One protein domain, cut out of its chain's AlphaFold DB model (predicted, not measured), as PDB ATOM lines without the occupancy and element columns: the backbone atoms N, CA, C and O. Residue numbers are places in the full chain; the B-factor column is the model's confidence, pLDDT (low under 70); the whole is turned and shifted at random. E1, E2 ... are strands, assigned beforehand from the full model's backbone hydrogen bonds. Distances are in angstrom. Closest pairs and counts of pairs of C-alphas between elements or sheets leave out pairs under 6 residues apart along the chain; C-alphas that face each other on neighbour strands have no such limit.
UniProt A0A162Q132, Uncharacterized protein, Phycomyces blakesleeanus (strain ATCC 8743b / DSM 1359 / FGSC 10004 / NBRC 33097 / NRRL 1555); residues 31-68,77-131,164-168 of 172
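This is residues 31 to 68, 77 to 131 and 164 to 168 of the 172 residues of an uncharacterized protein of Phycomyces blakesleeanus (strain ATCC 8743b / DSM 1359 / FGSC 10004 / NBRC 33097 / NRRL 1555) (UniProt A0A162Q132). Five antiparallel strands, E1 to E5, form a sheet curled like part of a barrel, and a two-strand ribbon, E6 and E7, crosses over its open side. E7 comes near the edge strand E1 and E6 near the edge strand E5, so the two sheets make a loosely closed shell. The printed part has 98 residues and seven named strands, E1 to E7 along the chain, with no named helix: an all-strand domain. It is compact, with a radius of gyration of the C-alphas of 13.2 A, and spans 38 by 33 by 23 A.

E1, residues 31 to 35, begins at C-alpha 31 (-43.023, -14.192, 25.268). E2 is residues 44 to 51, 22.1 A long, and E3 residues 57 to 65, 25.1 A. E4 is residues 79 to 85 and E5 residues 93 to 99. E6, residues 120 to 131, is 31.5 A long and bends by 60 degrees at residue 128. E7, residues 164 to 168, ends at C-alpha 168 (-45.839, 1.663, 26.131).

The strongly twisted sheet runs E1, E2, E3, E4, E5; E1, E2 and E3 are a meander, each strand the antiparallel neighbour of the one before. Within hydrogen-bond range are N 33 and O 48, 2.8 A, for E1 and E2; N 47 and O 60, 2.9 A, for E2 and E3; N 63 and O 83, 2.9 A, for E3 and E4; N 82 and O 96, 2.8 A, for E4 and E5. E6 and E7 are antiparallel at 178 degrees, with N 123 and O 166 at 2.9 A. Residues 107 to 108 pair antiparallel with residues 123 to 124 of E6. The closest C-alphas of E1 and E7, Val 32 and Glu 164, are 5.5 A apart; E3 and E6 are apart.

The C-alphas farthest apart, of Ser 54 and Ile 77, are 38.4 A apart. Residues 69 to 76 and 132 to 163 are not printed; the gaps are 12.7 A and 18.1 A between C-alphas. The link from E5 to E6 is long, 20 residues. Mean pLDDT of the printed part is 74.1; 35 residues are under 70, among them residues 31 to 46.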
ATOM      1  N   LYS A  31     -42.930 -13.261  24.146       63.62
ATOM      2  CA  LYS A  31     -43.023 -14.192  25.268       63.62
ATOM      3  C   LYS A  31     -41.922 -13.835  26.241       63.62
ATOM      4  O   LYS A  31     -40.740 -13.945  25.925       63.62
ATOM      5  N   VAL A  32     -42.303 -13.393  27.426       64.88
ATOM      6  CA  VAL A  32     -41.336 -13.037  28.456       64.88
ATOM      7  C   VAL A  32     -41.259 -14.149  29.473       64.88
ATOM      8  O   VAL A  32     -42.262 -14.572  30.047       64.88
ATOM      9  N   ILE A  33     -40.037 -14.631  29.650       66.31
ATOM     10  CA  ILE A  33     -39.666 -15.541  30.711       66.31
ATOM     11  C   ILE A  33     -39.124 -14.686  31.842       66.31
ATOM     12  O   ILE A  33     -38.062 -14.069  31.746       66.31
ATOM     13  N   PHE A  34     -39.861 -14.670  32.934       67.25
ATOM     14  CA  PHE A  34     -39.406 -14.114  34.184       67.25
ATOM     15  C   PHE A  34     -38.920 -15.247  35.078       67.25
ATOM     16  O   PHE A  34     -39.653 -16.208  35.335       67.25
ATOM     17  N   ILE A  35     -37.682 -15.125  35.552       65.12
ATOM     18  CA  ILE A  35     -37.201 -15.959  36.645       65.12
ATOM     19  C   ILE A  35     -37.440 -15.155  37.920       65.12
ATOM     20  O   ILE A  35     -36.796 -14.112  38.098       65.12
ATOM     21  N   PRO A  36     -38.378 -15.580  38.785       61.91
ATOM     22  CA  PRO A  36     -38.543 -14.947  40.076       61.91
ATOM     23  C   PRO A  36     -37.209 -15.004  40.830       61.91
ATOM     24  O   PRO A  36     -36.450 -15.958  40.660       61.91
ATOM     25  N   PRO A  37     -36.888 -13.972  41.623       61.66
ATOM     26  CA  PRO A  37     -35.660 -13.959  42.402       61.66
ATOM     27  C   PRO A  37     -35.574 -15.228  43.253       61.66
ATOM     28  O   PRO A  37     -36.507 -15.550  43.985       61.66
ATOM     29  N   ILE A  38     -34.452 -15.925  43.113       53.31
ATOM     30  CA  ILE A  38     -34.063 -17.081  43.917       53.31
ATOM     31  C   ILE A  38     -33.246 -16.481  45.074       53.31
ATOM     32  O   ILE A  38     -32.257 -15.791  44.816       53.31
ATOM     33  N   ASP A  39     -33.721 -16.562  46.318       54.44
ATOM     34  CA  ASP A  39     -33.037 -15.951  47.475       54.44
ATOM     35  C   ASP A  39     -31.850 -16.831  47.951       54.44
ATOM     36  O   ASP A  39     -31.564 -17.853  47.341       54.44
ATOM     37  N   ASP A  40     -30.961 -16.481  48.892       45.59
ATOM     38  CA  ASP A  40     -31.093 -15.753  50.168       45.59
ATOM     39  C   ASP A  40     -30.345 -14.396  50.245       45.59
ATOM     40  O   ASP A  40     -30.363 -13.723  51.281       45.59
ATOM     41  N   LYS A  41     -29.624 -13.956  49.196       54.34
ATOM     42  CA  LYS A  41     -28.854 -12.682  49.234       54.34
ATOM     43  C   LYS A  41     -28.805 -11.840  47.959       54.34
ATOM     44  O   LYS A  41     -28.391 -10.682  48.065       54.34
ATOM     45  N   ASP A  42     -29.256 -12.319  46.803       52.78
ATOM     46  CA  ASP A  42     -29.144 -11.551  45.555       52.78
ATOM     47  C   ASP A  42     -30.484 -11.002  45.068       52.78
ATOM     48  O   ASP A  42     -31.265 -11.619  44.352       52.78
ATOM     49  N   ARG A  43     -30.716  -9.756  45.479       61.44
ATOM     50  CA  ARG A  43     -31.922  -8.960  45.265       61.44
ATOM     51  C   ARG A  43     -32.008  -8.424  43.825       61.44
ATOM     52  O   ARG A  43     -32.059  -7.212  43.616       61.44
ATOM     53  N   PHE A  44     -31.984  -9.304  42.831       62.72
ATOM     54  CA  PHE A  44     -32.082  -8.945  41.414       62.72
ATOM     55  C   PHE A  44     -33.232  -9.708  40.747       62.72
ATOM     56  O   PHE A  44     -33.434 -10.888  40.998       62.72
ATOM     57  N   ALA A  45     -34.003  -9.020  39.909       62.97
ATOM     58  CA  ALA A  45     -35.027  -9.615  39.056       62.97
ATOM     59  C   ALA A  45     -34.435  -9.753  37.652       62.97
ATOM     60  O   ALA A  45     -34.120  -8.742  37.036       62.97
ATOM     61  N   LYS A  46     -34.256 -10.972  37.138       68.25
ATOM     62  CA  LYS A  46     -33.787 -11.172  35.760       68.25
ATOM     63  C   LYS A  46     -34.947 -11.553  34.858       68.25
ATOM     64  O   LYS A  46     -35.684 -12.505  35.111       68.25
ATOM     65  N   LEU A  47     -35.098 -10.774  33.799       70.31
ATOM     66  CA  LEU A  47     -36.149 -10.907  32.812       70.31
ATOM     67  C   LEU A  47     -35.528 -11.276  31.480       70.31
ATOM     68  O   LEU A  47     -34.714 -10.535  30.939       70.31
ATOM     69  N   HIS A  48     -35.933 -12.411  30.933       70.06
ATOM     70  CA  HIS A  48     -35.496 -12.869  29.627       70.06
ATOM     71  C   HIS A  48     -36.670 -12.756  28.663       70.06
ATOM     72  O   HIS A  48     -37.613 -13.544  28.675       70.06
ATOM     73  N   CYS A  49     -36.625 -11.721  27.839       67.81
ATOM     74  CA  CYS A  49     -37.633 -11.432  26.837       67.81
ATOM     75  C   CYS A  49     -37.284 -12.176  25.552       67.81
ATOM     76  O   CYS A  49     -36.225 -11.947  24.971       67.81
ATOM     77  N   ILE A  50     -38.174 -13.056  25.108       66.50
ATOM     78  CA  ILE A  50     -38.025 -13.805  23.865       66.50
ATOM     79  C   ILE A  50     -39.062 -13.271  22.889       66.50
ATOM     80  O   ILE A  50     -40.264 -13.522  23.015       66.50
ATOM     81  N   ALA A  51     -38.603 -12.494  21.913       61.34
ATOM     82  CA  ALA A  51     -39.485 -12.011  20.862       61.34
ATOM     83  C   ALA A  51     -39.887 -13.196  19.973       61.34
ATOM     84  O   ALA A  51     -39.019 -13.868  19.415       61.34
ATOM     85  N   GLU A  52     -41.194 -13.449  19.827       56.25
ATOM     86  CA  GLU A  52     -41.705 -14.590  19.046       56.25
ATOM     87  C   GLU A  52     -41.259 -14.550  17.575       56.25
ATOM     88  O   GLU A  52     -41.232 -15.574  16.898       56.25
ATOM     89  N   SER A  53     -40.922 -13.364  17.069       55.09
ATOM     90  CA  SER A  53     -40.581 -13.110  15.670       55.09
ATOM     91  C   SER A  53     -39.094 -13.241  15.340       55.09
ATOM     92  O   SER A  53     -38.763 -13.304  14.155       55.09
ATOM     93  N   SER A  54     -38.189 -13.216  16.330       56.69
ATOM     94  CA  SER A  54     -36.768 -12.973  16.042       56.69
ATOM     95  C   SER A  54     -35.766 -13.960  16.632       56.69
ATOM     96  O   SER A  54     -34.578 -13.775  16.381       56.69
ATOM     97  N   ASP A  55     -36.185 -14.996  17.373       60.50
ATOM     98  CA  ASP A  55     -35.292 -15.907  18.132       60.50
ATOM     99  C   ASP A  55     -34.247 -15.162  18.998       60.50
ATOM    100  O   ASP A  55     -33.292 -15.744  19.516       60.50
ATOM    101  N   LYS A  56     -34.409 -13.842  19.157       65.69
ATOM    102  CA  LYS A  56     -33.526 -12.986  19.930       65.69
ATOM    103  C   LYS A  56     -34.017 -12.987  21.355       65.69
ATOM    104  O   LYS A  56     -35.195 -12.762  21.636       65.69
ATOM    105  N   ILE A  57     -33.057 -13.170  22.243       68.12
ATOM    106  CA  ILE A  57     -33.272 -13.134  23.674       68.12
ATOM    107  C   ILE A  57     -32.691 -11.828  24.171       68.12
ATOM    108  O   ILE A  57     -31.505 -11.548  23.990       68.12
ATOM    109  N   ILE A  58     -33.559 -11.014  24.749       73.06
ATOM    110  CA  ILE A  58     -33.214  -9.726  25.322       73.06
ATOM    111  C   ILE A  58     -33.275  -9.882  26.831       73.06
ATOM    112  O   ILE A  58     -34.295 -10.280  27.388       73.06
ATOM    113  N   GLU A  59     -32.163  -9.588  27.487       73.50
ATOM    114  CA  GLU A  59     -32.071  -9.635  28.936       73.50
ATOM    115  C   GLU A  59     -32.358  -8.244  29.511       73.50
ATOM    116  O   GLU A  59     -31.663  -7.280  29.194       73.50
ATOM    117  N   ILE A  60     -33.383  -8.156  30.353       76.25
ATOM    118  CA  ILE A  60     -33.712  -6.985  31.163       76.25
ATOM    119  C   ILE A  60     -33.283  -7.307  32.592       76.25
ATOM    120  O   ILE A  60     -33.728  -8.282  33.203       76.25
ATOM    121  N   ASN A  61     -32.388  -6.481  33.124       77.50
ATOM    122  CA  ASN A  61     -31.841  -6.667  34.460       77.50
ATOM    123  C   ASN A  61     -32.534  -5.722  35.436       77.50
ATOM    124  O   ASN A  61     -32.494  -4.505  35.284       77.50
ATOM    125  N   GLY A  62     -33.156  -6.298  36.453       78.31
ATOM    126  CA  GLY A  62     -33.811  -5.607  37.543       78.31
ATOM    127  C   GLY A  62     -32.993  -5.675  38.819       78.31
ATOM    128  O   GLY A  62     -32.487  -6.732  39.190       78.31
ATOM    129  N   LYS A  63     -32.901  -4.562  39.537       81.31
ATOM    130  CA  LYS A  63     -32.271  -4.493  40.857       81.31
ATOM    131  C   LYS A  63     -33.302  -4.076  41.890       81.31
ATOM    132  O   LYS A  63     -33.918  -3.031  41.727       81.31
ATOM    133  N   LEU A  64     -33.457  -4.844  42.967       81.81
ATOM    134  CA  LEU A  64     -34.290  -4.427  44.091       81.81
ATOM    135  C   LEU A  64     -33.690  -3.170  44.725       81.81
ATOM    136  O   LEU A  64     -32.488  -3.115  45.018       81.81
ATOM    137  N   ILE A  65     -34.538  -2.187  44.979       82.56
ATOM    138  CA  ILE A  65     -34.162  -0.942  45.628       82.56
ATOM    139  C   ILE A  65     -34.973  -0.729  46.901       82.56
ATOM    140  O   ILE A  65     -36.108  -1.185  47.037       82.56
ATOM    141  N   GLU A  66     -34.377  -0.008  47.842       81.81
ATOM    142  CA  GLU A  66     -35.112   0.537  48.975       81.81
ATOM    143  C   GLU A  66     -35.854   1.780  48.488       81.81
ATOM    144  O   GLU A  66     -35.255   2.828  48.247       81.81
ATOM    145  N   TYR A  67     -37.161   1.636  48.297       79.81
ATOM    146  CA  TYR A  67     -38.054   2.720  47.922       79.81
ATOM    147  C   TYR A  67     -39.294   2.671  48.810       79.81
ATOM    148  O   TYR A  67     -39.780   1.601  49.173       79.81
ATOM    149  N   THR A  68     -39.772   3.841  49.214       77.38
ATOM    150  CA  THR A  68     -41.007   3.993  49.980       77.38
ATOM    151  C   THR A  68     -41.924   4.869  49.159       77.38
ATOM    152  O   THR A  68     -41.589   6.026  48.909       77.38
ATOM    153  N   ILE A  77     -50.647  -4.440  51.728       66.38
ATOM    154  CA  ILE A  77     -49.517  -5.338  51.459       66.38
ATOM    155  C   ILE A  77     -48.367  -4.517  50.844       66.38
ATOM    156  O   ILE A  77     -48.608  -3.758  49.894       66.38
ATOM    157  N   PRO A  78     -47.143  -4.627  51.396       75.44
ATOM    158  CA  PRO A  78     -46.007  -3.874  50.897       75.44
ATOM    159  C   PRO A  78     -45.644  -4.332  49.485       75.44
ATOM    160  O   PRO A  78     -45.784  -5.508  49.140       75.44
ATOM    161  N   ASP A  79     -45.141  -3.396  48.690       82.00
ATOM    162  CA  ASP A  79     -44.567  -3.705  47.389       82.00
ATOM    163  C   ASP A  79     -43.043  -3.813  47.504       82.00
ATOM    164  O   ASP A  79     -42.398  -3.083  48.260       82.00
ATOM    165  N   ALA A  80     -42.467  -4.727  46.733       83.00
ATOM    166  CA  ALA A  80     -41.051  -4.762  46.421       83.00
ATOM    167  C   ALA A  80     -40.804  -3.896  45.182       83.00
ATOM    168  O   ALA A  80     -41.502  -4.040  44.176       83.00
ATOM    169  N   PHE A  81     -39.806  -3.018  45.247       85.44
ATOM    170  CA  PHE A  81     -39.490  -2.068  44.183       85.44
ATOM    171  C   PHE A  81     -38.213  -2.475  43.459       85.44
ATOM    172  O   PHE A  81     -37.190  -2.723  44.097       85.44
ATOM    173  N   TYR A  82     -38.263  -2.508  42.132       84.50
ATOM    174  CA  TYR A  82     -37.136  -2.852  41.279       84.50
ATOM    175  C   TYR A  82     -36.850  -1.724  40.292       84.50
ATOM    176  O   TYR A  82     -37.753  -1.184  39.661       84.50
ATOM    177  N   GLU A  83     -35.574  -1.409  40.124       86.38
ATOM    178  CA  GLU A  83     -35.074  -0.607  39.017       86.38
ATOM    179  C   GLU A  83     -34.757  -1.558  37.853       86.38
ATOM    180  O   GLU A  83     -33.816  -2.347  37.962       86.38
ATOM    181  N   LEU A  84     -35.548  -1.527  36.775       83.50
ATOM    182  CA  LEU A  84     -35.298  -2.315  35.562       83.50
ATOM    183  C   LEU A  84     -34.482  -1.505  34.561       83.50
ATOM    184  O   LEU A  84     -34.902  -0.418  34.177       83.50
ATOM    185  N   ASP A  85     -33.362  -2.055  34.104       83.31
ATOM    186  CA  ASP A  85     -32.576  -1.520  32.994       83.31
ATOM    187  C   ASP A  85     -33.111  -2.076  31.668       83.31
ATOM    188  O   ASP A  85     -32.977  -3.269  31.386       83.31
ATOM    189  N   LEU A  86     -33.737  -1.209  30.868       75.81
ATOM    190  CA  LEU A  86     -34.315  -1.567  29.568       75.81
ATOM    191  C   LEU A  86     -33.260  -1.657  28.445       75.81
ATOM    192  O   LEU A  86     -33.595  -2.013  27.314       75.81
ATOM    193  N   GLY A  87     -31.989  -1.362  28.746       67.31
ATOM    194  CA  GLY A  87     -30.885  -1.383  27.788       67.31
ATOM    195  C   GLY A  87     -30.841  -0.177  26.835       67.31
ATOM    196  O   GLY A  87     -31.740   0.659  26.792       67.31
ATOM    197  N   GLY A  88     -29.751  -0.081  26.060       60.25
ATOM    198  CA  GLY A  88     -29.475   0.999  25.097       60.25
ATOM    199  C   GLY A  88     -28.158   1.749  25.362       60.25
ATOM    200  O   GLY A  88     -27.495   1.525  26.372       60.25
ATOM    201  N   ASP A  89     -27.776   2.660  24.455       48.09
ATOM    202  CA  ASP A  89     -26.552   3.486  24.578       48.09
ATOM    203  C   ASP A  89     -26.616   4.485  25.752       48.09
ATOM    204  O   ASP A  89     -25.596   4.974  26.241       48.09
ATOM    205  N   SER A  90     -27.826   4.777  26.231       55.34
ATOM    206  CA  SER A  90     -28.091   5.489  27.477       55.34
ATOM    207  C   SER A  90     -28.752   4.524  28.452       55.34
ATOM    208  O   SER A  90     -29.754   3.915  28.088       55.34
ATOM    209  N   LYS A  91     -28.242   4.425  29.681       60.53
ATOM    210  CA  LYS A  91     -28.864   3.637  30.748       60.53
ATOM    211  C   LYS A  91     -30.279   4.171  31.018       60.53
ATOM    212  O   LYS A  91     -30.423   5.233  31.623       60.53
ATOM    213  N   GLN A  92     -31.296   3.480  30.508       75.94
ATOM    214  CA  GLN A  92     -32.706   3.823  30.683       75.94
ATOM    215  C   GLN A  92     -33.280   2.885  31.728       75.94
ATOM    216  O   GLN A  92     -33.569   1.723  31.442       75.94
ATOM    217  N   THR A  93     -33.394   3.393  32.952       83.06
ATOM    218  CA  THR A  93     -33.983   2.639  34.047       83.06
ATOM    219  C   THR A  93     -35.395   3.113  34.345       83.06
ATOM    220  O   THR A  93     -35.681   4.307  34.281       83.06
ATOM    221  N   ILE A  94     -36.277   2.163  34.647       86.94
ATOM    222  CA  ILE A  94     -37.640   2.425  35.112       86.94
ATOM    223  C   ILE A  94     -37.865   1.764  36.470       86.94
ATOM    224  O   ILE A  94     -37.287   0.718  36.775       86.94
ATOM    225  N   LEU A  95     -38.714   2.376  37.282       87.88
ATOM    226  CA  LEU A  95     -39.180   1.852  38.552       87.88
ATOM    227  C   LEU A  95     -40.418   0.984  38.325       87.88
ATOM    228  O   LEU A  95     -41.470   1.463  37.903       87.88
ATOM    229  N   VAL A  96     -40.299  -0.296  38.647       87.31
ATOM    230  CA  VAL A  96     -41.439  -1.210  38.709       87.31
ATOM    231  C   VAL A  96     -41.630  -1.698  40.130       87.31
ATOM    232  O   VAL A  96     -40.691  -1.771  40.925       87.31
ATOM    233  N   ARG A  97     -42.857  -2.086  40.441       85.81
ATOM    234  CA  ARG A  97     -43.218  -2.663  41.727       85.81
ATOM    235  C   ARG A  97     -43.886  -4.015  41.554       85.81
ATOM    236  O   ARG A  97     -44.491  -4.301  40.522       85.81
ATOM    237  N   ARG A  98     -43.760  -4.838  42.586       83.44
ATOM    238  CA  ARG A  98     -44.308  -6.189  42.678       83.44
ATOM    239  C   ARG A  98     -44.880  -6.394  44.070       83.44
ATOM    240  O   ARG A  98     -44.210  -6.090  45.052       83.44
ATOM    241  N   ASN A  99     -46.078  -6.954  44.165       79.12
ATOM    242  CA  ASN A  99     -46.689  -7.230  45.463       79.12
ATOM    243  C   ASN A  99     -45.870  -8.295  46.212       79.12
ATOM    244  O   ASN A  99     -45.601  -9.371  45.668       79.12
ATOM    245  N   VAL A 100     -45.502  -8.023  47.465       75.88
ATOM    246  CA  VAL A 100     -44.808  -9.006  48.309       75.88
ATOM    247  C   VAL A 100     -45.759 -10.154  48.666       75.88
ATOM    248  O   VAL A 100     -46.935  -9.936  48.952       75.88
ATOM    249  N   GLY A 101     -45.246 -11.389  48.664       68.00
ATOM    250  CA  GLY A 101     -46.009 -12.588  49.034       68.00
ATOM    251  C   GLY A 101     -46.785 -13.237  47.886       68.00
ATOM    252  O   GLY A 101     -47.604 -14.121  48.131       68.00
ATOM    253  N   ASN A 102     -46.541 -12.815  46.642       72.69
ATOM    254  CA  ASN A 102     -47.017 -13.514  45.456       72.69
ATOM    255  C   ASN A 102     -45.859 -13.742  44.478       72.69
ATOM    256  O   ASN A 102     -45.533 -12.882  43.659       72.69
ATOM    257  N   ASP A 103     -45.269 -14.934  44.534       64.25
ATOM    258  CA  ASP A 103     -44.111 -15.289  43.709       64.25
ATOM    259  C   ASP A 103     -44.448 -15.462  42.221       64.25
ATOM    260  O   ASP A 103     -43.555 -15.490  41.377       64.25
ATOM    261  N   ALA A 104     -45.735 -15.485  41.876       67.56
ATOM    262  CA  ALA A 104     -46.214 -15.441  40.501       67.56
ATOM    263  C   ALA A 104     -46.690 -14.042  40.079       67.56
ATOM    264  O   ALA A 104     -46.998 -13.845  38.901       67.56
ATOM    265  N   ALA A 105     -46.754 -13.066  40.997       69.19
ATOM    266  CA  ALA A 105     -47.062 -11.692  40.623       69.19
ATOM    267  C   ALA A 105     -45.970 -11.195  39.686       69.19
ATOM    268  O   ALA A 105     -44.778 -11.290  40.005       69.19
ATOM    269  N   GLY A 106     -46.396 -10.675  38.541       78.00
ATOM    270  CA  GLY A 106     -45.516  -9.913  37.683       78.00
ATOM    271  C   GLY A 106     -45.198  -8.546  38.288       78.00
ATOM    272  O   GLY A 106     -45.227  -8.363  39.509       78.00
ATOM    273  N   PHE A 107     -44.872  -7.577  37.450       83.56
ATOM    274  CA  PHE A 107     -44.454  -6.250  37.896       83.56
ATOM    275  C   PHE A 107     -45.079  -5.183  37.020       83.56
ATOM    276  O   PHE A 107     -45.406  -5.419  35.860       83.56
ATOM    277  N   TYR A 108     -45.261  -4.007  37.604       86.81
ATOM    278  CA  TYR A 108     -45.958  -2.907  36.961       86.81
ATOM    279  C   TYR A 108     -45.407  -1.559  37.426       86.81
ATOM    280  O   TYR A 108     -44.923  -1.427  38.550       86.81
ATOM    281  N   THR A 109     -45.487  -0.543  36.572       87.25
ATOM    282  CA  THR A 109     -45.189   0.861  36.914       87.25
ATOM    283  C   THR A 109     -46.382   1.529  37.606       87.25
ATOM    284  O   THR A 109     -47.526   1.289  37.208       87.25
ATOM    285  N   HIS A 110     -46.169   2.418  38.589       83.44
ATOM    286  CA  HIS A 110     -47.265   3.244  39.115       83.44
ATOM    287  C   HIS A 110     -47.573   4.428  38.184       83.44
ATOM    288  O   HIS A 110     -46.661   5.152  37.784       83.44
ATOM    289  N   PRO A 111     -48.863   4.755  37.971       76.19
ATOM    290  CA  PRO A 111     -49.275   6.018  37.364       76.19
ATOM    291  C   PRO A 111     -48.756   7.326  38.000       76.19
ATOM    292  O   PRO A 111     -48.919   8.378  37.394       76.19
ATOM    293  N   ASN A 112     -48.189   7.315  39.207       76.50
ATOM    294  CA  ASN A 112     -47.731   8.537  39.882       76.50
ATOM    295  C   ASN A 112     -46.199   8.674  39.835       76.50
ATOM    296  O   ASN A 112     -45.638   9.660  40.299       76.50
ATOM    297  N   GLU A 113     -45.522   7.714  39.201       78.44
ATOM    298  CA  GLU A 113     -44.064   7.636  39.084       78.44
ATOM    299  C   GLU A 113     -43.577   8.045  37.678       78.44
ATOM    300  O   GLU A 113     -42.466   7.704  37.284       78.44
ATOM    301  N   ASP A 114     -44.370   8.801  36.907       75.25
ATOM    302  CA  ASP A 114     -44.066   9.158  35.506       75.25
ATOM    303  C   ASP A 114     -42.682   9.791  35.317       75.25
ATOM    304  O   ASP A 114     -41.981   9.493  34.350       75.25
ATOM    305  N   CYS A 115     -42.271  10.648  36.255       75.94
ATOM    306  CA  CYS A 115     -40.957  11.285  36.233       75.94
ATOM    307  C   CYS A 115     -39.812  10.275  36.415       75.94
ATOM    308  O   CYS A 115     -38.745  10.463  35.838       75.94
ATOM    309  N   LEU A 116     -40.028   9.226  37.214       80.25
ATOM    310  CA  LEU A 116     -39.059   8.148  37.433       80.25
ATOM    311  C   LEU A 116     -39.059   7.156  36.266       80.25
ATOM    312  O   LEU A 116     -38.025   6.583  35.952       80.25
ATOM    313  N   ASN A 117     -40.203   7.009  35.596       83.81
ATOM    314  CA  ASN A 117     -40.412   6.057  34.510       83.81
ATOM    315  C   ASN A 117     -40.257   6.666  33.114       83.81
ATOM    316  O   ASN A 117     -40.586   6.020  32.125       83.81
ATOM    317  N   LEU A 118     -39.762   7.906  33.011       83.38
ATOM    318  CA  LEU A 118     -39.523   8.599  31.738       83.38
ATOM    319  C   LEU A 118     -40.781   8.692  30.848       83.38
ATOM    320  O   LEU A 118     -40.684   8.715  29.622       83.38
ATOM    321  N   GLY A 119     -41.970   8.733  31.462       81.56
ATOM    322  CA  GLY A 119     -43.252   8.701  30.753       81.56
ATOM    323  C   GLY A 119     -43.596   7.351  30.112       81.56
ATOM    324  O   GLY A 119     -44.456   7.302  29.234       81.56
ATOM    325  N   LEU A 120     -42.937   6.263  30.513       82.38
ATOM    326  CA  LEU A 120     -43.252   4.902  30.092       82.38
ATOM    327  C   LEU A 120     -44.147   4.214  31.112       82.38
ATOM    328  O   LEU A 120     -44.045   4.426  32.319       82.38
ATOM    329  N   THR A 121     -44.983   3.323  30.601       84.50
ATOM    330  CA  THR A 121     -45.659   2.298  31.388       84.50
ATOM    331  C   THR A 121     -45.049   0.952  31.041       84.50
ATOM    332  O   THR A 121     -44.741   0.691  29.877       84.50
ATOM    333  N   CYS A 122     -44.839   0.122  32.053       84.81
ATOM    334  CA  CYS A 122     -44.336  -1.234  31.906       84.81
ATOM    335  C   CYS A 122     -45.195  -2.151  32.766       84.81
ATOM    336  O   CYS A 122     -45.415  -1.854  33.941       84.81
ATOM    337  N   GLU A 123     -45.679  -3.234  32.175       86.19
ATOM    338  CA  GLU A 123     -46.477  -4.252  32.846       86.19
ATOM    339  C   GLU A 123     -46.066  -5.633  32.349       86.19
ATOM    340  O   GLU A 123     -45.925  -5.863  31.149       86.19
ATOM    341  N   PHE A 124     -45.871  -6.553  33.284       84.69
ATOM    342  CA  PHE A 124     -45.725  -7.972  33.011       84.69
ATOM    343  C   PHE A 124     -46.754  -8.738  33.822       84.69
ATOM    344  O   PHE A 124     -46.855  -8.543  35.036       84.69
ATOM    345  N   GLU A 125     -47.460  -9.653  33.167       83.50
ATOM    346  CA  GLU A 125     -48.410 -10.554  33.811       83.50
ATOM    347  C   GLU A 125     -48.028 -12.007  33.530       83.50
ATOM    348  O   GLU A 125     -47.872 -12.426  32.382       83.50
ATOM    349  N   THR A 126     -47.892 -12.800  34.594       85.00
ATOM    350  CA  THR A 126     -47.650 -14.239  34.477       85.00
ATOM    351  C   THR A 126     -48.922 -14.933  33.996       85.00
ATOM    352  O   THR A 126     -49.903 -15.014  34.731       85.00
ATOM    353  N   HIS A 127     -48.896 -15.513  32.798       85.12
ATOM    354  CA  HIS A 127     -50.006 -16.317  32.277       85.12
ATOM    355  C   HIS A 127     -49.983 -17.746  32.818       85.12
ATOM    356  O   HIS A 127     -51.023 -18.331  33.119       85.12
ATOM    357  N   TYR A 128     -48.791 -18.333  32.912       83.00
ATOM    358  CA  TYR A 128     -48.590 -19.666  33.462       83.00
ATOM    359  C   TYR A 128     -47.193 -19.799  34.059       83.00
ATOM    360  O   TYR A 128     -46.263 -19.081  33.690       83.00
ATOM    361  N   PHE A 129     -47.039 -20.746  34.979       84.38
ATOM    362  CA  PHE A 129     -45.755 -21.093  35.571       84.38
ATOM    363  C   PHE A 129     -45.326 -22.487  35.124       84.38
ATOM    364  O   PHE A 129     -46.144 -23.392  34.953       84.38
ATOM    365  N   THR A 130     -44.024 -22.654  34.940       82.88
ATOM    366  CA  THR A 130     -43.405 -23.931  34.604       82.88
ATOM    367  C   THR A 130     -42.406 -24.267  35.710       82.88
ATOM    368  O   THR A 130     -41.408 -23.560  35.808       82.88
ATOM    369  N   PRO A 131     -42.662 -25.285  36.552       85.69
ATOM    370  CA  PRO A 131     -41.764 -25.656  37.645       85.69
ATOM    371  C   PRO A 131     -40.781 -26.779  37.267       85.69
ATOM    372  O   PRO A 131     -40.943 -27.478  36.255       85.69
ATOM    373  N   GLU A 164     -46.616 -12.050  29.154       81.00
ATOM    374  CA  GLU A 164     -46.430 -10.961  28.199       81.00
ATOM    375  C   GLU A 164     -45.869  -9.744  28.933       81.00
ATOM    376  O   GLU A 164     -46.295  -9.436  30.045       81.00
ATOM    377  N   LEU A 165     -44.891  -9.080  28.317       79.25
ATOM    378  CA  LEU A 165     -44.366  -7.795  28.768       79.25
ATOM    379  C   LEU A 165     -44.862  -6.718  27.816       79.25
ATOM    380  O   LEU A 165     -44.610  -6.780  26.613       79.25
ATOM    381  N   VAL A 166     -45.523  -5.715  28.370       80.75
ATOM    382  CA  VAL A 166     -46.050  -4.573  27.638       80.75
ATOM    383  C   VAL A 166     -45.313  -3.331  28.111       80.75
ATOM    384  O   VAL A 166     -45.413  -2.948  29.273       80.75
ATOM    385  N   ILE A 167     -44.577  -2.690  27.201       80.06
ATOM    386  CA  ILE A 167     -43.938  -1.393  27.441       80.06
ATOM    387  C   ILE A 167     -44.552  -0.394  26.471       80.06
ATOM    388  O   ILE A 167     -44.421  -0.552  25.258       80.06
ATOM    389  N   THR A 168     -45.220   0.639  26.984       81.62
ATOM    390  CA  THR A 168     -45.839   1.663  26.131       81.62
ATOM    391  C   THR A 168     -45.553   3.074  26.626       81.62
ATOM    392  O   THR A 168     -45.524   3.308  27.839       81.62
TER     393      THR A 168